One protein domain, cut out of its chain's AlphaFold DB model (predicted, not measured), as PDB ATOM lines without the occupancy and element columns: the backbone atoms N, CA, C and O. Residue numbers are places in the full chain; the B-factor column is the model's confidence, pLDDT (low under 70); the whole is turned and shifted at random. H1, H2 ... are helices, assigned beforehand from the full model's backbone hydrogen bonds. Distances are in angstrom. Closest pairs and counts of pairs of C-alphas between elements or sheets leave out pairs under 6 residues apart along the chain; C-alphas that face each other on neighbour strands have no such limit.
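AT A GLANCE: This is residues 330 to 398, 406 to 427 and 445 to 507 of the 511 residues of a protein of Aspergillus campestris IBT 28561 (UniProt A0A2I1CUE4). Two separate clusters of helices lie along a loose, elongated model: H3 crosses H6 in one, and H7 and H8 fold into a hairpin in the other. Residues 419 to 427, with part of H5, stick out at one end, residues 484 to 490 stick out at the other, and H1 stands alone. The printed part has 154 residues with eight named helices, H1 to H8 in order, and no named strand; the class is all helix, though helices hold 70 residues. The radius of gyration of the C-alphas is 20.1 A, and the spans are 70 by 41 by 32 A.

IN THESE COORDINATES: Find C-alpha 336 at (148.402, 104.352, 144.273), where H1 begins and runs to residue 340. Go on to H2, residues 361 to 364, H3, residues 371 to 381, 15.2 A long, and H4, residues 383 to 386. H5, residues 411 to 424, measures 19.9 A, and H6, residues 453 to 467, 21.0 A. H7 is residues 470 to 477; H8, residues 499 to 507, ends at C-alpha 507 at (140.378, 120.929, 144.741).

HOW THE PARTS SIT: H1 is apart from the other helices. H2 and H3 only just touch, with 3 pairs of C-alphas within 8 A, closest at Val 361 and Ile 377, 6.6 A. H3 touches H6, about perpendicular at 85 degrees, through residues 455 to 459 of H6 alone; the closest C-alphas, Thr 374 and Gln 459, are 6.2 A apart. H4 is close to H3 but not clearly touching, with C-alphas 379 and 386 closest at 6.3 A. H5 and H3 are near each other. The hairpin H7 and H8 touch, opposite ways at a steep tilt of 45 degrees, closest at C-alphas 477 and 501, 5.8 A. Every O i to N i+4 pair is within hydrogen-bond range in H1, H5, H6, H7 and H8, and 6 of 7 in H3; H2 and H4 are too short for one.

THE WHOLE: Look for C-alphas 427 and 485, the two farthest apart, at 70.0 A. Residues 399 to 405 and 428 to 444 are not printed, with C-alpha gaps of 14.1 A and 14.6 A. The links H1 to H2 and H7 to H8 are long. The pLDDT is under 70 at residues 394 to 398, 425 to 427 and 480 to 507.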
ATOM      1  N   ASN A 330     149.973 106.031 128.055       77.75
ATOM      2  CA  ASN A 330     149.164 104.931 128.585       77.75
ATOM      3  C   ASN A 330     149.959 103.902 129.419       77.75
ATOM      4  O   ASN A 330     149.339 103.152 130.167       77.75
ATOM      5  N   SER A 331     151.298 103.849 129.330       74.44
ATOM      6  CA  SER A 331     152.122 102.985 130.197       74.44
ATOM      7  C   SER A 331     152.511 103.650 131.524       74.44
ATOM      8  O   SER A 331     153.161 103.025 132.364       74.44
ATOM      9  N   VAL A 332     152.111 104.907 131.751       78.56
ATOM     10  CA  VAL A 332     152.381 105.630 132.998       78.56
ATOM     11  C   VAL A 332     151.439 105.155 134.107       78.56
ATOM     12  O   VAL A 332     150.265 105.520 134.161       78.56
ATOM     13  N   VAL A 333     151.970 104.363 135.041       77.62
ATOM     14  CA  VAL A 333     151.206 103.844 136.185       77.62
ATOM     15  C   VAL A 333     151.397 104.719 137.425       77.62
ATOM     16  O   VAL A 333     152.478 104.772 138.012       77.62
ATOM     17  N   PHE A 334     150.316 105.340 137.903       78.94
ATOM     18  CA  PHE A 334     150.310 106.002 139.210       78.94
ATOM     19  C   PHE A 334     150.441 104.978 140.342       78.94
ATOM     20  O   PHE A 334     149.604 104.083 140.498       78.94
ATOM     21  N   LEU A 335     151.469 105.133 141.181       76.44
ATOM     22  CA  LEU A 335     151.745 104.255 142.321       76.44
ATOM     23  C   LEU A 335     150.774 104.508 143.485       76.44
ATOM     24  O   LEU A 335     151.178 104.956 144.556       76.44
ATOM     25  N   ARG A 336     149.492 104.160 143.295       80.88
ATOM     26  CA  ARG A 336     148.402 104.352 144.273       80.88
ATOM     27  C   ARG A 336     148.761 103.877 145.683       80.88
ATOM     28  O   ARG A 336     148.380 104.533 146.641       80.88
ATOM     29  N   ARG A 337     149.573 102.820 145.831       79.44
ATOM     30  CA  ARG A 337     150.055 102.342 147.142       79.44
ATOM     31  C   ARG A 337     150.848 103.383 147.947       79.44
ATOM     32  O   ARG A 337     150.760 103.392 149.165       79.44
ATOM     33  N   ARG A 338     151.580 104.280 147.277       75.69
ATOM     34  CA  ARG A 338     152.308 105.402 147.899       75.69
ATOM     35  C   ARG A 338     151.432 106.637 148.141       75.69
ATOM     36  O   ARG A 338     151.867 107.535 148.842       75.69
ATOM     37  N   MET A 339     150.234 106.693 147.557       74.75
ATOM     38  CA  MET A 339     149.304 107.822 147.701       74.75
ATOM     39  C   MET A 339     148.196 107.523 148.720       74.75
ATOM     40  O   MET A 339     147.856 108.381 149.519       74.75
ATOM     41  N   LEU A 340     147.647 106.305 148.691       75.62
ATOM     42  CA  LEU A 340     146.479 105.887 149.476       75.62
ATOM     43  C   LEU A 340     146.840 105.057 150.716       75.62
ATOM     44  O   LEU A 340     146.053 104.996 151.652       75.62
ATOM     45  N   TYR A 341     148.008 104.402 150.718       79.19
ATOM     46  CA  TYR A 341     148.457 103.509 151.798       79.19
ATOM     47  C   TYR A 341     149.833 103.902 152.362       79.19
ATOM     48  O   TYR A 341     150.500 103.094 153.012       79.19
ATOM     49  N   ALA A 342     150.279 105.139 152.120       77.00
ATOM     50  CA  ALA A 342     151.435 105.680 152.821       77.00
ATOM     51  C   ALA A 342     151.108 105.828 154.313       77.00
ATOM     52  O   ALA A 342     150.025 106.277 154.684       77.00
ATOM     53  N   ARG A 343     152.059 105.463 155.178       79.88
ATOM     54  CA  ARG A 343     151.940 105.757 156.609       79.88
ATOM     55  C   ARG A 343     152.111 107.267 156.818       79.88
ATOM     56  O   ARG A 343     153.012 107.837 156.196       79.88
ATOM     57  N   PRO A 344     151.302 107.913 157.678       79.56
ATOM     58  CA  PRO A 344     151.502 109.316 158.007       79.56
ATOM     59  C   PRO A 344     152.881 109.497 158.643       79.56
ATOM     60  O   PRO A 344     153.317 108.676 159.456       79.56
ATOM     61  N   LYS A 345     153.572 110.577 158.277       79.81
ATOM     62  CA  LYS A 345     154.801 110.970 158.964       79.81
ATOM     63  C   LYS A 345     154.417 111.550 160.325       79.81
ATOM     64  O   LYS A 345     153.464 112.317 160.423       79.81
ATOM     65  N   LEU A 346     155.146 111.162 161.365       82.31
ATOM     66  CA  LEU A 346     154.956 111.686 162.713       82.31
ATOM     67  C   LEU A 346     156.070 112.682 163.039       82.31
ATOM     68  O   LEU A 346     157.227 112.501 162.657       82.31
ATOM     69  N   THR A 347     155.699 113.736 163.752       79.00
ATOM     70  CA  THR A 347     156.619 114.664 164.415       79.00
ATOM     71  C   THR A 347     157.329 113.968 165.582       79.00
ATOM     72  O   THR A 347     156.872 112.937 166.075       79.00
ATOM     73  N   SER A 348     158.410 114.561 166.100       79.88
ATOM     74  CA  SER A 348     159.099 114.068 167.309       79.88
ATOM     75  C   SER A 348     158.195 113.982 168.549       79.88
ATOM     76  O   SER A 348     158.487 113.231 169.471       79.88
ATOM     77  N   LYS A 349     157.069 114.711 168.553       79.31
ATOM     78  CA  LYS A 349     156.030 114.686 169.596       79.31
ATOM     79  C   LYS A 349     154.926 113.643 169.340       79.31
ATOM     80  O   LYS A 349     153.874 113.708 169.967       79.31
ATOM     81  N   GLY A 350     155.103 112.740 168.372       77.06
ATOM     82  CA  GLY A 350     154.141 111.683 168.026       77.06
ATOM     83  C   GLY A 350     152.874 112.143 167.288       77.06
ATOM     84  O   GLY A 350     152.092 111.300 166.859       77.06
ATOM     85  N   LYS A 351     152.671 113.454 167.095       78.38
ATOM     86  CA  LYS A 351     151.555 114.009 166.306       78.38
ATOM     87  C   LYS A 351     151.821 113.893 164.805       78.38
ATOM     88  O   LYS A 351     152.981 113.936 164.394       78.38
ATOM     89  N   ILE A 352     150.763 113.800 164.000       79.12
ATOM     90  CA  ILE A 352     150.846 113.755 162.532       79.12
ATOM     91  C   ILE A 352     151.481 115.052 161.994       79.12
ATOM     92  O   ILE A 352     151.108 116.150 162.399       79.12
ATOM     93  N   ASP A 353     152.455 114.911 161.094       81.00
ATOM     94  CA  ASP A 353     153.119 116.001 160.367       81.00
ATOM     95  C   ASP A 353     152.179 116.485 159.243       81.00
ATOM     96  O   ASP A 353     151.924 115.755 158.281       81.00
ATOM     97  N   SER A 354     151.582 117.672 159.394       82.19
ATOM     98  CA  SER A 354     150.523 118.166 158.505       82.19
ATOM     99  C   SER A 354     151.080 118.822 157.236       82.19
ATOM    100  O   SER A 354     151.735 119.862 157.315       82.19
ATOM    101  N   GLY A 355     150.731 118.286 156.063       83.44
ATOM    102  CA  GLY A 355     151.079 118.862 154.760       83.44
ATOM    103  C   GLY A 355     152.207 118.119 154.044       83.44
ATOM    104  O   GLY A 355     152.343 116.900 154.153       83.44
ATOM    105  N   LEU A 356     153.004 118.847 153.257       84.50
ATOM    106  CA  LEU A 356     154.164 118.271 152.572       84.50
ATOM    107  C   LEU A 356     155.308 118.049 153.570       84.50
ATOM    108  O   LEU A 356     155.565 118.894 154.423       84.50
ATOM    109  N   THR A 357     156.030 116.933 153.449       83.19
ATOM    110  CA  THR A 357     157.124 116.604 154.380       83.19
ATOM    111  C   THR A 357     158.316 117.556 154.242       83.19
ATOM    112  O   THR A 357     158.549 118.129 153.178       83.19
ATOM    113  N   SER A 358     159.150 117.664 155.278       81.62
ATOM    114  CA  SER A 358     160.432 118.393 155.237       81.62
ATOM    115  C   SER A 358     161.395 117.967 154.110       81.62
ATOM    116  O   SER A 358     162.236 118.758 153.701       81.62
ATOM    117  N   LEU A 359     161.263 116.747 153.569       83.12
ATOM    118  CA  LEU A 359     162.051 116.266 152.425       83.12
ATOM    119  C   LEU A 359     161.532 116.806 151.075       83.12
ATOM    120  O   LEU A 359     162.236 116.744 150.067       83.12
ATOM    121  N   HIS A 360     160.313 117.345 151.028       87.62
ATOM    122  CA  HIS A 360     159.731 117.875 149.800       87.62
ATOM    123  C   HIS A 360     160.477 119.124 149.314       87.62
ATOM    124  O   HIS A 360     160.809 120.008 150.104       87.62
ATOM    125  N   VAL A 361     160.692 119.233 147.998       89.56
ATOM    126  CA  VAL A 361     161.483 120.318 147.387       89.56
ATOM    127  C   VAL A 361     160.983 121.719 147.782       89.56
ATOM    128  O   VAL A 361     161.785 122.588 148.103       89.56
ATOM    129  N   LEU A 362     159.662 121.923 147.880       89.50
ATOM    130  CA  LEU A 362     159.070 123.213 148.277       89.50
ATOM    131  C   LEU A 362     159.323 123.610 149.745       89.50
ATOM    132  O   LEU A 362     159.208 124.784 150.071       89.50
ATOM    133  N   ASN A 363     159.666 122.656 150.618       89.00
ATOM    134  CA  ASN A 363     160.025 122.926 152.016       89.00
ATOM    135  C   ASN A 363     161.537 123.085 152.219       89.00
ATOM    136  O   ASN A 363     161.953 123.751 153.166       89.00
ATOM    137  N   ARG A 364     162.349 122.477 151.341       87.38
ATOM    138  CA  ARG A 364     163.812 122.606 151.356       87.38
ATOM    139  C   ARG A 364     164.286 123.974 150.856       87.38
ATOM    140  O   ARG A 364     165.251 124.498 151.394       87.38
ATOM    141  N   TYR A 365     163.586 124.559 149.884       87.50
ATOM    142  CA  TYR A 365     163.955 125.827 149.245       87.50
ATOM    143  C   TYR A 365     162.927 126.924 149.568       87.50
ATOM    144  O   TYR A 365     161.905 127.066 148.883       87.50
ATOM    145  N   GLN A 366     163.175 127.670 150.650       83.81
ATOM    146  CA  GLN A 366     162.225 128.615 151.266       83.81
ATOM    147  C   GLN A 366     162.432 130.088 150.866       83.81
ATOM    148  O   GLN A 366     161.573 130.933 151.167       83.81
ATOM    149  N   ASN A 367     163.544 130.416 150.198       86.56
ATOM    150  CA  ASN A 367     163.843 131.762 149.723       86.56
ATOM    151  C   ASN A 367     163.105 132.022 148.402       86.56
ATOM    152  O   ASN A 367     163.591 131.758 147.299       86.56
ATOM    153  N   THR A 368     161.882 132.527 148.542       82.38
ATOM    154  CA  THR A 368     160.929 132.837 147.470       82.38
ATOM    155  C   THR A 368     161.446 133.822 146.427       82.38
ATOM    156  O   THR A 368     160.953 133.820 145.298       82.38
ATOM    157  N   ASP A 369     162.453 134.606 146.790       83.38
ATOM    158  CA  ASP A 369     162.969 135.709 145.986       83.38
ATOM    159  C   ASP A 369     164.231 135.280 145.209       83.38
ATOM    160  O   ASP A 369     164.577 135.884 144.195       83.38
ATOM    161  N   SER A 370     164.850 134.153 145.594       89.56
ATOM    162  CA  SER A 370     165.902 133.503 144.808       89.56
ATOM    163  C   SER A 370     165.352 132.886 143.512       89.56
ATOM    164  O   SER A 370     164.510 131.972 143.503       89.56
ATOM    165  N   LEU A 371     165.899 133.357 142.389       87.75
ATOM    166  CA  LEU A 371     165.676 132.776 141.067       87.75
ATOM    167  C   LEU A 371     166.248 131.354 140.978       87.75
ATOM    168  O   LEU A 371     165.636 130.488 140.358       87.75
ATOM    169  N   GLU A 372     167.387 131.087 141.609       88.19
ATOM    170  CA  GLU A 372     168.089 129.800 141.538       88.19
ATOM    171  C   GLU A 372     167.316 128.684 142.226       88.19
ATOM    172  O   GLU A 372     167.120 127.624 141.629       88.19
ATOM    173  N   GLU A 373     166.773 128.948 143.416       90.50
ATOM    174  CA  GLU A 373     165.852 128.033 144.095       90.50
ATOM    175  C   GLU A 373     164.611 127.747 143.236       90.50
ATOM    176  O   GLU A 373     164.156 126.604 143.127       90.50
ATOM    177  N   THR A 374     164.084 128.775 142.566       91.25
ATOM    178  CA  THR A 374     162.934 128.641 141.660       91.25
ATOM    179  C   THR A 374     163.281 127.781 140.438       91.25
ATOM    180  O   THR A 374     162.508 126.896 140.064       91.25
ATOM    181  N   VAL A 375     164.467 127.959 139.848       91.12
ATOM    182  CA  VAL A 375     164.964 127.110 138.752       91.12
ATOM    183  C   VAL A 375     165.252 125.689 139.231       91.12
ATOM    184  O   VAL A 375     164.971 124.740 138.501       91.12
ATOM    185  N   HIS A 376     165.739 125.507 140.457       91.25
ATOM    186  CA  HIS A 376     165.938 124.190 141.046       91.25
ATOM    187  C   HIS A 376     164.602 123.447 141.231       91.25
ATOM    188  O   HIS A 376     164.484 122.283 140.848       91.25
ATOM    189  N   ILE A 377     163.547 124.124 141.688       91.88
ATOM    190  CA  ILE A 377     162.186 123.562 141.731       91.88
ATOM    191  C   ILE A 377     161.667 123.221 140.322       91.88
ATOM    192  O   ILE A 377     161.061 122.164 140.130       91.88
ATOM    193  N   LEU A 378     161.970 124.031 139.299       92.56
ATOM    194  CA  LEU A 378     161.641 123.691 137.906       92.56
ATOM    195  C   LEU A 378     162.343 122.411 137.412       92.56
ATOM    196  O   LEU A 378     161.765 121.718 136.574       92.56
ATOM    197  N   LYS A 379     163.518 122.032 137.947       91.44
ATOM    198  CA  LYS A 379     164.162 120.729 137.655       91.44
ATOM    199  C   LYS A 379     163.311 119.545 138.138       91.44
ATOM    200  O   LYS A 379     163.275 118.514 137.471       91.44
ATOM    201  N   TYR A 380     162.597 119.701 139.256       90.44
ATOM    202  CA  TYR A 380     161.684 118.684 139.794       90.44
ATOM    203  C   TYR A 380     160.356 118.603 139.023       90.44
ATOM    204  O   TYR A 380     159.848 117.502 138.817       90.44
ATOM    205  N   ILE A 381     159.807 119.742 138.581       91.31
ATOM    206  CA  ILE A 381     158.525 119.809 137.846       91.31
ATOM    207  C   ILE A 381     158.696 119.410 136.372       91.31
ATOM    208  O   ILE A 381     157.879 118.672 135.822       91.31
ATOM    209  N   PHE A 382     159.772 119.870 135.725       92.00
ATOM    210  CA  PHE A 382     160.032 119.693 134.292       92.00
ATOM    211  C   PHE A 382     161.360 118.962 134.004       92.00
ATOM    212  O   PHE A 382     162.164 119.448 133.201       92.00
ATOM    213  N   PRO A 383     161.621 117.782 134.605       89.94
ATOM    214  CA  PRO A 383     162.919 117.106 134.537       89.94
ATOM    215  C   PRO A 383     163.419 116.887 133.100       89.94
ATOM    216  O   PRO A 383     164.585 117.152 132.796       89.94
ATOM    217  N   ARG A 384     162.523 116.508 132.179       87.38
ATOM    218  CA  ARG A 384     162.849 116.258 130.765       87.38
ATOM    219  C   ARG A 384     163.503 117.466 130.080       87.38
ATOM    220  O   ARG A 384     164.429 117.288 129.294       87.38
ATOM    221  N   GLN A 385     163.071 118.688 130.395       88.12
ATOM    222  CA  GLN A 385     163.597 119.933 129.824       88.12
ATOM    223  C   GLN A 385     165.019 120.261 130.312       88.12
ATOM    224  O   GLN A 385     165.743 120.980 129.624       88.12
ATOM    225  N   PHE A 386     165.431 119.725 131.464       87.56
ATOM    226  CA  PHE A 386     166.786 119.867 132.014       87.56
ATOM    227  C   PHE A 386     167.715 118.687 131.666       87.56
ATOM    228  O   PHE A 386     168.921 118.752 131.939       87.56
ATOM    229  N   GLY A 387     167.174 117.644 131.024       84.75
ATOM    230  CA  GLY A 387     167.868 116.395 130.697       84.75
ATOM    231  C   GLY A 387     167.839 115.345 131.815       84.75
ATOM    232  O   GLY A 387     168.618 114.402 131.757       84.75
ATOM    233  N   LEU A 388     166.974 115.516 132.820       87.44
ATOM    234  CA  LEU A 388     166.804 114.591 133.943       87.44
ATOM    235  C   LEU A 388     165.861 113.430 133.587       87.44
ATOM    236  O   LEU A 388     164.909 113.559 132.800       87.44
ATOM    237  N   HIS A 389     166.105 112.303 134.241       85.56
ATOM    238  CA  HIS A 389     165.303 111.096 134.233       85.56
ATOM    239  C   HIS A 389     163.863 111.393 134.661       85.56
ATOM    240  O   HIS A 389     163.576 112.104 135.629       85.56
ATOM    241  N   ASN A 390     162.920 110.864 133.899       85.00
ATOM    242  CA  ASN A 390     161.501 111.120 134.074       85.00
ATOM    243  C   ASN A 390     160.704 109.922 133.565       85.00
ATOM    244  O   ASN A 390     161.231 109.089 132.838       85.00
ATOM    245  N   VAL A 391     159.422 109.870 133.910       79.25
ATOM    246  CA  VAL A 391     158.518 108.748 133.611       79.25
ATOM    247  C   VAL A 391     158.457 108.393 132.111       79.25
ATOM    248  O   VAL A 391     158.293 107.232 131.759       79.25
ATOM    249  N   PHE A 392     158.651 109.364 131.211       81.00
ATOM    250  CA  PHE A 392     158.630 109.120 129.762       81.00
ATOM    251  C   PHE A 392     159.966 108.614 129.203       81.00
ATOM    252  O   PHE A 392     159.992 108.027 128.126       81.00
ATOM    253  N   THR A 393     161.078 108.851 129.903       75.75
ATOM    254  CA  THR A 393     162.424 108.402 129.501       75.75
ATOM    255  C   THR A 393     162.980 107.316 130.414       75.75
ATOM    256  O   THR A 393     164.121 106.897 130.230       75.75
ATOM    257  N   SER A 394     162.217 106.887 131.421       66.38
ATOM    258  CA  SER A 394     162.621 105.822 132.319       66.38
ATOM    259  C   SER A 394     162.537 104.502 131.581       66.38
ATOM    260  O   SER A 394     161.469 103.897 131.471       66.38
ATOM    261  N   HIS A 395     163.681 104.029 131.101       57.28
ATOM    262  CA  HIS A 395     163.841 102.596 130.949       57.28
ATOM    263  C   HIS A 395     163.633 101.985 132.337       57.28
ATOM    264  O   HIS A 395     164.199 102.487 133.312       57.28
ATOM    265  N   VAL A 396     162.836 100.921 132.448       52.34
ATOM    266  CA  VAL A 396     162.749 100.171 133.705       52.34
ATOM    267  C   VAL A 396     164.105  99.495 133.901       52.34
ATOM    268  O   VAL A 396     164.385  98.428 133.352       52.34
ATOM    269  N   GLY A 397     165.005 100.183 134.601       46.03
ATOM    270  CA  GLY A 397     166.241  99.606 135.096       46.03
ATOM    271  C   GLY A 397     165.854  98.475 136.031       46.03
ATOM    272  O   GLY A 397     165.058  98.672 136.951       46.03
ATOM    273  N   ARG A 398     166.386  97.274 135.788       47.78
ATOM    274  CA  ARG A 398     165.990  96.050 136.501       47.78
ATOM    275  C   ARG A 398     166.515  95.992 137.958       47.78
ATOM    276  O   ARG A 398     166.812  94.905 138.450       47.78
ATOM    277  N   ASP A 406     162.388 106.447 142.879       72.56
ATOM    278  CA  ASP A 406     161.858 107.399 143.853       72.56
ATOM    279  C   ASP A 406     162.358 108.812 143.545       72.56
ATOM    280  O   ASP A 406     163.549 109.093 143.643       72.56
ATOM    281  N   TYR A 407     161.446 109.706 143.172       77.69
ATOM    282  CA  TYR A 407     161.769 111.084 142.800       77.69
ATOM    283  C   TYR A 407     161.667 112.086 143.962       77.69
ATOM    284  O   TYR A 407     161.728 113.293 143.724       77.69
ATOM    285  N   SER A 408     161.504 111.613 145.205       77.38
ATOM    286  CA  SER A 408     161.403 112.472 146.400       77.38
ATOM    287  C   SER A 408     162.681 113.288 146.661       77.38
ATOM    288  O   SER A 408     162.612 114.407 147.174       77.38
ATOM    289  N   ALA A 409     163.836 112.753 146.259       80.06
ATOM    290  CA  ALA A 409     165.121 113.444 146.222       80.06
ATOM    291  C   ALA A 409     165.810 113.169 144.875       80.06
ATOM    292  O   ALA A 409     165.805 112.037 144.396       80.06
ATOM    293  N   ARG A 410     166.381 114.209 144.260       85.38
ATOM    294  CA  ARG A 410     167.073 114.156 142.958       85.38
ATOM    295  C   ARG A 410     168.443 114.847 142.972       85.38
ATOM    296  O   ARG A 410     169.027 115.039 141.912       85.38
ATOM    297  N   GLU A 411     168.952 115.234 144.140       88.12
ATOM    298  CA  GLU A 411     170.161 116.070 144.250       88.12
ATOM    299  C   GLU A 411     171.382 115.417 143.592       88.12
ATOM    300  O   GLU A 411     172.017 116.034 142.741       88.12
ATOM    301  N   ASP A 412     171.630 114.133 143.867       85.12
ATOM    302  CA  ASP A 412     172.688 113.346 143.222       85.12
ATOM    303  C   ASP A 412     172.583 113.337 141.688       85.12
ATOM    304  O   ASP A 412     173.588 113.360 140.979       85.12
ATOM    305  N   GLU A 413     171.358 113.271 141.158       86.88
ATOM    306  CA  GLU A 413     171.084 113.238 139.720       86.88
ATOM    307  C   GLU A 413     171.394 114.598 139.076       86.88
ATOM    308  O   GLU A 413     172.071 114.677 138.046       86.88
ATOM    309  N   ILE A 414     170.933 115.669 139.726       88.56
ATOM    310  CA  ILE A 414     171.130 117.059 139.314       88.56
ATOM    311  C   ILE A 414     172.625 117.404 139.343       88.56
ATOM    312  O   ILE A 414     173.163 117.825 138.316       88.56
ATOM    313  N   ALA A 415     173.310 117.122 140.454       87.06
ATOM    314  CA  ALA A 415     174.739 117.374 140.626       87.06
ATOM    315  C   ALA A 415     175.593 116.613 139.598       87.06
ATOM    316  O   ALA A 415     176.482 117.196 138.973       87.06
ATOM    317  N   ARG A 416     175.299 115.328 139.333       86.56
ATOM    318  CA  ARG A 416     176.000 114.543 138.294       86.56
ATOM    319  C   ARG A 416     175.855 115.166 136.903       86.56
ATOM    320  O   ARG A 416     176.847 115.264 136.178       86.56
ATOM    321  N   LEU A 417     174.650 115.599 136.522       85.25
ATOM    322  CA  LEU A 417     174.424 116.240 135.221       85.25
ATOM    323  C   LEU A 417     175.059 117.630 135.124       85.25
ATOM    324  O   LEU A 417     175.496 118.016 134.040       85.25
ATOM    325  N   GLU A 418     175.110 118.390 136.214       84.81
ATOM    326  CA  GLU A 418     175.740 119.715 136.252       84.81
ATOM    327  C   GLU A 418     177.263 119.606 136.152       84.81
ATOM    328  O   GLU A 418     177.852 120.227 135.261       84.81
ATOM    329  N   ASN A 419     177.874 118.693 136.910       83.69
ATOM    330  CA  ASN A 419     179.291 118.343 136.784       83.69
ATOM    331  C   ASN A 419     179.632 117.872 135.358       83.69
ATOM    332  O   ASN A 419     180.594 118.345 134.752       83.69
ATOM    333  N   GLN A 420     178.810 117.006 134.752       82.81
ATOM    334  CA  GLN A 420     179.023 116.552 133.371       82.81
ATOM    335  C   GLN A 420     178.897 117.695 132.342       82.81
ATOM    336  O   GLN A 420     179.638 117.725 131.354       82.81
ATOM    337  N   LYS A 421     177.981 118.652 132.558       79.81
ATOM    338  CA  LYS A 421     177.827 119.848 131.708       79.81
ATOM    339  C   LYS A 421     179.013 120.810 131.851       79.81
ATOM    340  O   LYS A 421     179.417 121.374 130.835       79.81
ATOM    341  N   GLN A 422     179.580 120.958 133.052       75.75
ATOM    342  CA  GLN A 422     180.812 121.724 133.290       75.75
ATOM    343  C   GLN A 422     182.024 121.074 132.609       75.75
ATOM    344  O   GLN A 422     182.721 121.753 131.857       75.75
ATOM    345  N   ILE A 423     182.233 119.760 132.777       77.06
ATOM    346  CA  ILE A 423     183.340 119.019 132.139       77.06
ATOM    347  C   ILE A 423     183.299 119.160 130.610       77.06
ATOM    348  O   ILE A 423     184.332 119.351 129.973       77.06
ATOM    349  N   ARG A 424     182.105 119.110 130.003       74.94
ATOM    350  CA  ARG A 424     181.940 119.264 128.545       74.94
ATOM    351  C   ARG A 424     182.117 120.697 128.030       74.94
ATOM    352  O   ARG A 424     182.318 120.860 126.832       74.94
ATOM    353  N   ASN A 425     182.021 121.719 128.884       67.44
ATOM    354  CA  ASN A 425     182.131 123.132 128.501       67.44
ATOM    355  C   ASN A 425     183.009 123.917 129.501       67.44
ATOM    356  O   ASN A 425     182.492 124.772 130.227       67.44
ATOM    357  N   PRO A 426     184.339 123.696 129.517       58.91
ATOM    358  CA  PRO A 426     185.243 124.336 130.479       58.91
ATOM    359  C   PRO A 426     185.277 125.871 130.392       58.91
ATOM    360  O   PRO A 426     185.636 126.525 131.367       58.91
ATOM    361  N   ARG A 427     184.815 126.479 129.286       55.12
ATOM    362  CA  ARG A 427     184.648 127.944 129.164       55.12
ATOM    363  C   ARG A 427     183.677 128.558 130.185       55.12
ATOM    364  O   ARG A 427     183.722 129.762 130.379       55.12
ATOM    365  N   LYS A 445     170.743 128.666 134.236       79.69
ATOM    366  CA  LYS A 445     170.473 128.446 132.806       79.69
ATOM    367  C   LYS A 445     169.094 127.825 132.543       79.69
ATOM    368  O   LYS A 445     168.967 126.618 132.338       79.69
ATOM    369  N   VAL A 446     168.061 128.665 132.460       85.06
ATOM    370  CA  VAL A 446     166.685 128.244 132.139       85.06
ATOM    371  C   VAL A 446     166.551 127.823 130.657       85.06
ATOM    372  O   VAL A 446     166.889 128.618 129.761       85.06
ATOM    373  N   PRO A 447     166.033 126.608 130.360       87.44
ATOM    374  CA  PRO A 447     165.708 126.161 129.002       87.44
ATOM    375  C   PRO A 447     164.726 127.110 128.306       87.44
ATOM    376  O   PRO A 447     163.782 127.572 128.938       87.44
ATOM    377  N   LYS A 448     164.893 127.365 126.996       86.31
ATOM    378  CA  LYS A 448     164.097 128.366 126.243       86.31
ATOM    379  C   LYS A 448     162.580 128.262 126.489       86.31
ATOM    380  O   LYS A 448     161.948 129.277 126.740       86.31
ATOM    381  N   ARG A 449     162.029 127.039 126.490       86.44
ATOM    382  CA  ARG A 449     160.595 126.744 126.698       86.44
ATOM    383  C   ARG A 449     160.061 127.087 128.101       86.44
ATOM    384  O   ARG A 449     158.854 127.167 128.270       86.44
ATOM    385  N   LEU A 450     160.931 127.235 129.100       88.25
ATOM    386  CA  LEU A 450     160.552 127.504 130.493       88.25
ATOM    387  C   LEU A 450     160.848 128.949 130.926       88.25
ATOM    388  O   LEU A 450     160.710 129.259 132.101       88.25
ATOM    389  N   ARG A 451     161.291 129.828 130.020       87.69
ATOM    390  CA  ARG A 451     161.575 131.237 130.343       87.69
ATOM    391  C   ARG A 451     160.279 132.042 130.460       87.69
ATOM    392  O   ARG A 451     159.312 131.749 129.764       87.69
ATOM    393  N   GLY A 452     160.283 133.073 131.304       90.00
ATOM    394  CA  GLY A 452     159.119 133.933 131.523       90.00
ATOM    395  C   GLY A 452     158.056 133.253 132.386       90.00
ATOM    396  O   GLY A 452     158.319 132.910 133.539       90.00
ATOM    397  N   GLU A 453     156.862 133.055 131.829       89.88
ATOM    398  CA  GLU A 453     155.650 132.664 132.561       89.88
ATOM    399  C   GLU A 453     155.821 131.411 133.439       89.88
ATOM    400  O   GLU A 453     155.399 131.408 134.590       89.88
ATOM    401  N   ALA A 454     156.510 130.369 132.962       90.12
ATOM    402  CA  ALA A 454     156.712 129.148 133.749       90.12
ATOM    403  C   ALA A 454     157.556 129.372 135.025       90.12
ATOM    404  O   ALA A 454     157.325 128.697 136.030       90.12
ATOM    405  N   VAL A 455     158.496 130.330 135.015       91.25
ATOM    406  CA  VAL A 455     159.232 130.757 136.223       91.25
ATOM    407  C   VAL A 455     158.306 131.542 137.150       91.25
ATOM    408  O   VAL A 455     158.263 131.247 138.342       91.25
ATOM    409  N   ALA A 456     157.520 132.478 136.611       91.62
ATOM    410  CA  ALA A 456     156.577 133.280 137.395       91.62
ATOM    411  C   ALA A 456     155.505 132.412 138.084       91.62
ATOM    412  O   ALA A 456     155.235 132.586 139.271       91.62
ATOM    413  N   LEU A 457     154.954 131.416 137.381       93.62
ATOM    414  CA  LEU A 457     154.011 130.440 137.937       93.62
ATOM    415  C   LEU A 457     154.658 129.566 139.020       93.62
ATOM    416  O   LEU A 457     154.045 129.335 140.063       93.62
ATOM    417  N   ALA A 458     155.902 129.118 138.821       91.56
ATOM    418  CA  ALA A 458     156.637 128.391 139.853       91.56
ATOM    419  C   ALA A 458     156.869 129.266 141.097       91.56
ATOM    420  O   ALA A 458     156.626 128.809 142.212       91.56
ATOM    421  N   GLN A 459     157.249 130.534 140.930       91.56
ATOM    422  CA  GLN A 459     157.425 131.476 142.038       91.56
ATOM    423  C   GLN A 459     156.098 131.774 142.758       91.56
ATOM    424  O   GLN A 459     156.042 131.746 143.987       91.56
ATOM    425  N   GLN A 460     154.993 131.950 142.024       92.62
ATOM    426  CA  GLN A 460     153.656 132.104 142.608       92.62
ATOM    427  C   GLN A 460     153.235 130.853 143.399       92.62
ATOM    428  O   GLN A 460     152.677 130.975 144.492       92.62
ATOM    429  N   MET A 461     153.536 129.654 142.891       91.94
ATOM    430  CA  MET A 461     153.301 128.393 143.597       91.94
ATOM    431  C   MET A 461     154.124 128.311 144.892       91.94
ATOM    432  O   MET A 461     153.571 127.941 145.926       91.94
ATOM    433  N   ARG A 462     155.403 128.716 144.879       92.75
ATOM    434  CA  ARG A 462     156.249 128.806 146.088       92.75
ATOM    435  C   ARG A 462     155.684 129.792 147.112       92.75
ATOM    436  O   ARG A 462     155.578 129.451 148.288       92.75
ATOM    437  N   ASN A 463     155.265 130.975 146.665       91.75
ATOM    438  CA  ASN A 463     154.662 132.004 147.517       91.75
ATOM    439  C   ASN A 463     153.363 131.520 148.175       91.75
ATOM    440  O   ASN A 463     153.151 131.749 149.365       91.75
ATOM    441  N   ARG A 464     152.509 130.816 147.422       91.00
ATOM    442  CA  ARG A 464     151.282 130.197 147.945       91.00
ATOM    443  C   ARG A 464     151.586 129.058 148.917       91.00
ATOM    444  O   ARG A 464     150.999 129.031 149.991       91.00
ATOM    445  N   HIS A 465     152.537 128.183 148.585       90.81
ATOM    446  CA  HIS A 465     153.002 127.095 149.456       90.81
ATOM    447  C   HIS A 465     153.509 127.619 150.808       90.81
ATOM    448  O   HIS A 465     153.033 127.182 151.850       90.81
ATOM    449  N   LYS A 466     154.395 128.624 150.800       88.44
ATOM    450  CA  LYS A 466     154.963 129.256 152.007       88.44
ATOM    451  C   LYS A 466     153.906 129.904 152.913       88.44
ATOM    452  O   LYS A 466     154.111 129.989 154.119       88.44
ATOM    453  N   ARG A 467     152.782 130.355 152.343       89.25
ATOM    454  CA  ARG A 467     151.639 130.941 153.070       89.25
ATOM    455  C   ARG A 467     150.550 129.914 153.425       89.25
ATOM    456  O   ARG A 467     149.588 130.267 154.099       89.25
ATOM    457  N   CYS A 468     150.663 128.662 152.976       88.44
ATOM    458  CA  CYS A 468     149.629 127.646 153.157       88.44
ATOM    459  C   CYS A 468     149.718 127.001 154.547       88.44
ATOM    460  O   CYS A 468     150.613 126.201 154.823       88.44
ATOM    461  N   SER A 469     148.755 127.298 155.422       88.75
ATOM    462  CA  SER A 469     148.635 126.593 156.700       88.75
ATOM    463  C   SER A 469     147.885 125.270 156.523       88.75
ATOM    464  O   SER A 469     146.667 125.192 156.690       88.75
ATOM    465  N   TYR A 470     148.629 124.213 156.188       86.31
ATOM    466  CA  TYR A 470     148.091 122.863 155.981       86.31
ATOM    467  C   TYR A 470     147.270 122.329 157.161       86.31
ATOM    468  O   TYR A 470     146.304 121.607 156.938       86.31
ATOM    469  N   LEU A 471     147.617 122.699 158.399       85.44
ATOM    470  CA  LEU A 471     146.868 122.301 159.593       85.44
ATOM    471  C   LEU A 471     145.467 122.930 159.632       85.44
ATOM    472  O   LEU A 471     144.492 122.223 159.854       85.44
ATOM    473  N   HIS A 472     145.346 124.234 159.363       87.25
ATOM    474  CA  HIS A 472     144.040 124.900 159.317       87.25
ATOM    475  C   HIS A 472     143.191 124.393 158.146       87.25
ATOM    476  O   HIS A 472     141.992 124.186 158.307       87.25
ATOM    477  N   LEU A 473     143.816 124.126 156.993       85.81
ATOM    478  CA  LEU A 473     143.144 123.522 155.842       85.81
ATOM    479  C   LEU A 473     142.608 122.119 156.171       85.81
ATOM    480  O   LEU A 473     141.466 121.803 155.841       85.81
ATOM    481  N   LEU A 474     143.413 121.295 156.850       83.31
ATOM    482  CA  LEU A 474     143.006 119.966 157.301       83.31
ATOM    483  C   LEU A 474     141.856 120.055 158.309       83.31
ATOM    484  O   LEU A 474     140.845 119.397 158.107       83.31
ATOM    485  N   ASN A 475     141.964 120.915 159.324       84.19
ATOM    486  CA  ASN A 475     140.926 121.088 160.343       84.19
ATOM    487  C   ASN A 475     139.606 121.628 159.766       84.19
ATOM    488  O   ASN A 475     138.542 121.280 160.263       84.19
ATOM    489  N   TYR A 476     139.655 122.456 158.717       83.62
ATOM    490  CA  TYR A 476     138.460 122.984 158.052       83.62
ATOM    491  C   TYR A 476     137.698 121.908 157.258       83.62
ATOM    492  O   TYR A 476     136.471 121.867 157.295       83.62
ATOM    493  N   TYR A 477     138.412 121.027 156.546       80.31
ATOM    494  CA  TYR A 477     137.797 119.965 155.737       80.31
ATOM    495  C   TYR A 477     137.638 118.622 156.466       80.31
ATOM    496  O   TYR A 477     136.909 117.761 155.987       80.31
ATOM    497  N   CYS A 478     138.339 118.407 157.576       79.19
ATOM    498  CA  CYS A 478     138.365 117.164 158.345       79.19
ATOM    499  C   CYS A 478     138.714 117.471 159.821       79.19
ATOM    500  O   CYS A 478     139.819 117.147 160.268       79.19
ATOM    501  N   PRO A 479     137.814 118.133 160.572       77.88
ATOM    502  CA  PRO A 479     138.065 118.515 161.961       77.88
ATOM    503  C   PRO A 479     138.317 117.299 162.862       77.88
ATOM    504  O   PRO A 479     137.674 116.260 162.717       77.88
ATOM    505  N   GLU A 480     139.223 117.451 163.832       66.06
ATOM    506  CA  GLU A 480     139.375 116.493 164.931       66.06
ATOM    507  C   GLU A 480     138.176 116.604 165.884       66.06
ATOM    508  O   GLU A 480     138.170 117.419 166.808       66.06
ATOM    509  N   GLU A 481     137.155 115.764 165.678       56.62
ATOM    510  CA  GLU A 481     136.146 115.517 166.710       56.62
ATOM    511  C   GLU A 481     136.838 114.951 167.955       56.62
ATOM    512  O   GLU A 481     137.324 113.814 167.976       56.62
ATOM    513  N   VAL A 482     136.899 115.766 169.010       46.19
ATOM    514  CA  VAL A 482     137.559 115.406 170.264       46.19
ATOM    515  C   VAL A 482     136.725 114.346 170.983       46.19
ATOM    516  O   VAL A 482     135.850 114.653 171.794       46.19
ATOM    517  N   CYS A 483     137.010 113.073 170.708       37.16
ATOM    518  CA  CYS A 483     136.405 111.948 171.414       37.16
ATOM    519  C   CYS A 483     136.940 111.877 172.860       37.16
ATOM    520  O   CYS A 483     137.854 111.116 173.184       37.16
ATOM    521  N   LEU A 484     136.367 112.703 173.740       37.03
ATOM    522  CA  LEU A 484     136.649 112.745 175.175       37.03
ATOM    523  C   LEU A 484     136.109 111.489 175.889       37.03
ATOM    524  O   LEU A 484     135.114 111.565 176.610       37.03
ATOM    525  N   LYS A 485     136.765 110.334 175.704       30.67
ATOM    526  CA  LYS A 485     136.745 109.182 176.633       30.67
ATOM    527  C   LYS A 485     137.801 108.123 176.256       30.67
ATOM    528  O   LYS A 485     137.915 107.764 175.085       30.67
ATOM    529  N   PRO A 486     138.549 107.560 177.224       38.94
ATOM    530  CA  PRO A 486     139.553 106.536 176.946       38.94
ATOM    531  C   PRO A 486     138.891 105.170 176.692       38.94
ATOM    532  O   PRO A 486     138.550 104.443 177.620       38.94
ATOM    533  N   CYS A 487     138.735 104.786 175.423       31.11
ATOM    534  CA  CYS A 487     138.316 103.438 175.013       31.11
ATOM    535  C   CYS A 487     139.302 102.870 173.980       31.11
ATOM    536  O   CYS A 487     139.090 102.931 172.769       31.11
ATOM    537  N   PHE A 488     140.403 102.307 174.484       39.44
ATOM    538  CA  PHE A 488     141.649 102.056 173.744       39.44
ATOM    539  C   PHE A 488     141.611 101.001 172.615       39.44
ATOM    540  O   PHE A 488     142.632 100.802 171.959       39.44
ATOM    541  N   LEU A 489     140.479 100.331 172.356       38.50
ATOM    542  CA  LEU A 489     140.400  99.249 171.355       38.50
ATOM    543  C   LEU A 489     139.203  99.268 170.385       38.50
ATOM    544  O   LEU A 489     139.165  98.419 169.499       38.50
ATOM    545  N   ARG A 490     138.250 100.213 170.474       32.25
ATOM    546  CA  ARG A 490     137.030 100.184 169.623       32.25
ATOM    547  C   ARG A 490     136.859 101.349 168.635       32.25
ATOM    548  O   ARG A 490     135.924 101.330 167.846       32.25
ATOM    549  N   LEU A 491     137.769 102.329 168.637       33.06
ATOM    550  CA  LEU A 491     137.603 103.630 167.958       33.06
ATOM    551  C   LEU A 491     138.375 103.819 166.633       33.06
ATOM    552  O   LEU A 491     138.296 104.880 166.027       33.06
ATOM    553  N   ARG A 492     139.109 102.814 166.129       35.00
ATOM    554  CA  ARG A 492     139.901 102.960 164.881       35.00
ATOM    555  C   ARG A 492     139.113 102.842 163.567       35.00
ATOM    556  O   ARG A 492     139.714 103.009 162.511       35.00
ATOM    557  N   LEU A 493     137.810 102.557 163.613       35.66
ATOM    558  CA  LEU A 493     136.960 102.397 162.420       35.66
ATOM    559  C   LEU A 493     135.991 103.563 162.165       35.66
ATOM    560  O   LEU A 493     135.406 103.611 161.092       35.66
ATOM    561  N   THR A 494     135.831 104.499 163.104       36.09
ATOM    562  CA  THR A 494     134.918 105.648 162.950       36.09
ATOM    563  C   THR A 494     135.583 106.879 162.336       36.09
ATOM    564  O   THR A 494     134.889 107.773 161.870       36.09
ATOM    565  N   TYR A 495     136.918 106.931 162.288       47.59
ATOM    566  CA  TYR A 495     137.661 108.067 161.735       47.59
ATOM    567  C   TYR A 495     137.864 107.942 160.213       47.59
ATOM    568  O   TYR A 495     138.987 107.897 159.705       47.59
ATOM    569  N   SER A 496     136.759 107.833 159.473       45.56
ATOM    570  CA  SER A 496     136.751 107.846 158.009       45.56
ATOM    571  C   SER A 496     136.418 109.245 157.498       45.56
ATOM    572  O   SER A 496     135.249 109.614 157.414       45.56
ATOM    573  N   GLY A 497     137.446 110.011 157.123       48.97
ATOM    574  CA  GLY A 497     137.254 111.261 156.388       48.97
ATOM    575  C   GLY A 497     136.514 110.991 155.078       48.97
ATOM    576  O   GLY A 497     136.944 110.159 154.273       48.97
ATOM    577  N   ASP A 498     135.386 111.666 154.886       46.81
ATOM    578  CA  ASP A 498     134.471 111.355 153.797       46.81
ATOM    579  C   ASP A 498     135.116 111.669 152.434       46.81
ATOM    580  O   ASP A 498     135.748 112.717 152.251       46.81
ATOM    581  N   ARG A 499     134.964 110.779 151.441       52.28
ATOM    582  CA  ARG A 499     135.583 110.954 150.106       52.28
ATOM    583  C   ARG A 499     135.360 112.345 149.474       52.28
ATOM    584  O   ARG A 499     136.332 112.876 148.927       52.28
ATOM    585  N   PRO A 500     134.160 112.967 149.526       55.62
ATOM    586  CA  PRO A 500     133.978 114.319 148.995       55.62
ATOM    587  C   PRO A 500     134.785 115.392 149.742       55.62
ATOM    588  O   PRO A 500     135.193 116.369 149.114       55.62
ATOM    589  N   MET A 501     135.060 115.231 151.040       53.53
ATOM    590  CA  MET A 501     135.826 116.210 151.820       53.53
ATOM    591  C   MET A 501     137.317 116.182 151.476       53.53
ATOM    592  O   MET A 501     137.903 117.237 151.234       53.53
ATOM    593  N   VAL A 502     137.908 114.991 151.324       56.88
ATOM    594  CA  VAL A 502     139.297 114.848 150.842       56.88
ATOM    595  C   VAL A 502     139.443 115.410 149.421       56.88
ATOM    596  O   VAL A 502     140.409 116.112 149.132       56.88
ATOM    597  N   SER A 503     138.459 115.170 148.543       57.78
ATOM    598  CA  SER A 503     138.445 115.757 147.195       57.78
ATOM    599  C   SER A 503     138.411 117.287 147.246       57.78
ATOM    600  O   SER A 503     139.230 117.933 146.597       57.78
ATOM    601  N   ARG A 504     137.527 117.878 148.067       56.12
ATOM    602  CA  ARG A 504     137.410 119.339 148.228       56.12
ATOM    603  C   ARG A 504     138.677 119.975 148.805       56.12
ATOM    604  O   ARG A 504     139.107 120.999 148.281       56.12
ATOM    605  N   ALA A 505     139.319 119.339 149.787       57.53
ATOM    606  CA  ALA A 505     140.600 119.790 150.337       57.53
ATOM    607  C   ALA A 505     141.716 119.849 149.274       57.53
ATOM    608  O   ALA A 505     142.555 120.748 149.305       57.53
ATOM    609  N   CYS A 506     141.710 118.927 148.305       57.78
ATOM    610  CA  CYS A 506     142.647 118.932 147.177       57.78
ATOM    611  C   CYS A 506     142.225 119.837 146.002       57.78
ATOM    612  O   CYS A 506     143.068 120.150 145.163       57.78
ATOM    613  N   GLN A 507     140.950 120.226 145.902       59.31
ATOM    614  CA  GLN A 507     140.378 120.929 144.741       59.31
ATOM    615  C   GLN A 507     140.164 122.437 144.932       59.31
ATOM    616  O   GLN A 507     139.740 123.067 143.968       59.31
TER     617      GLN A 507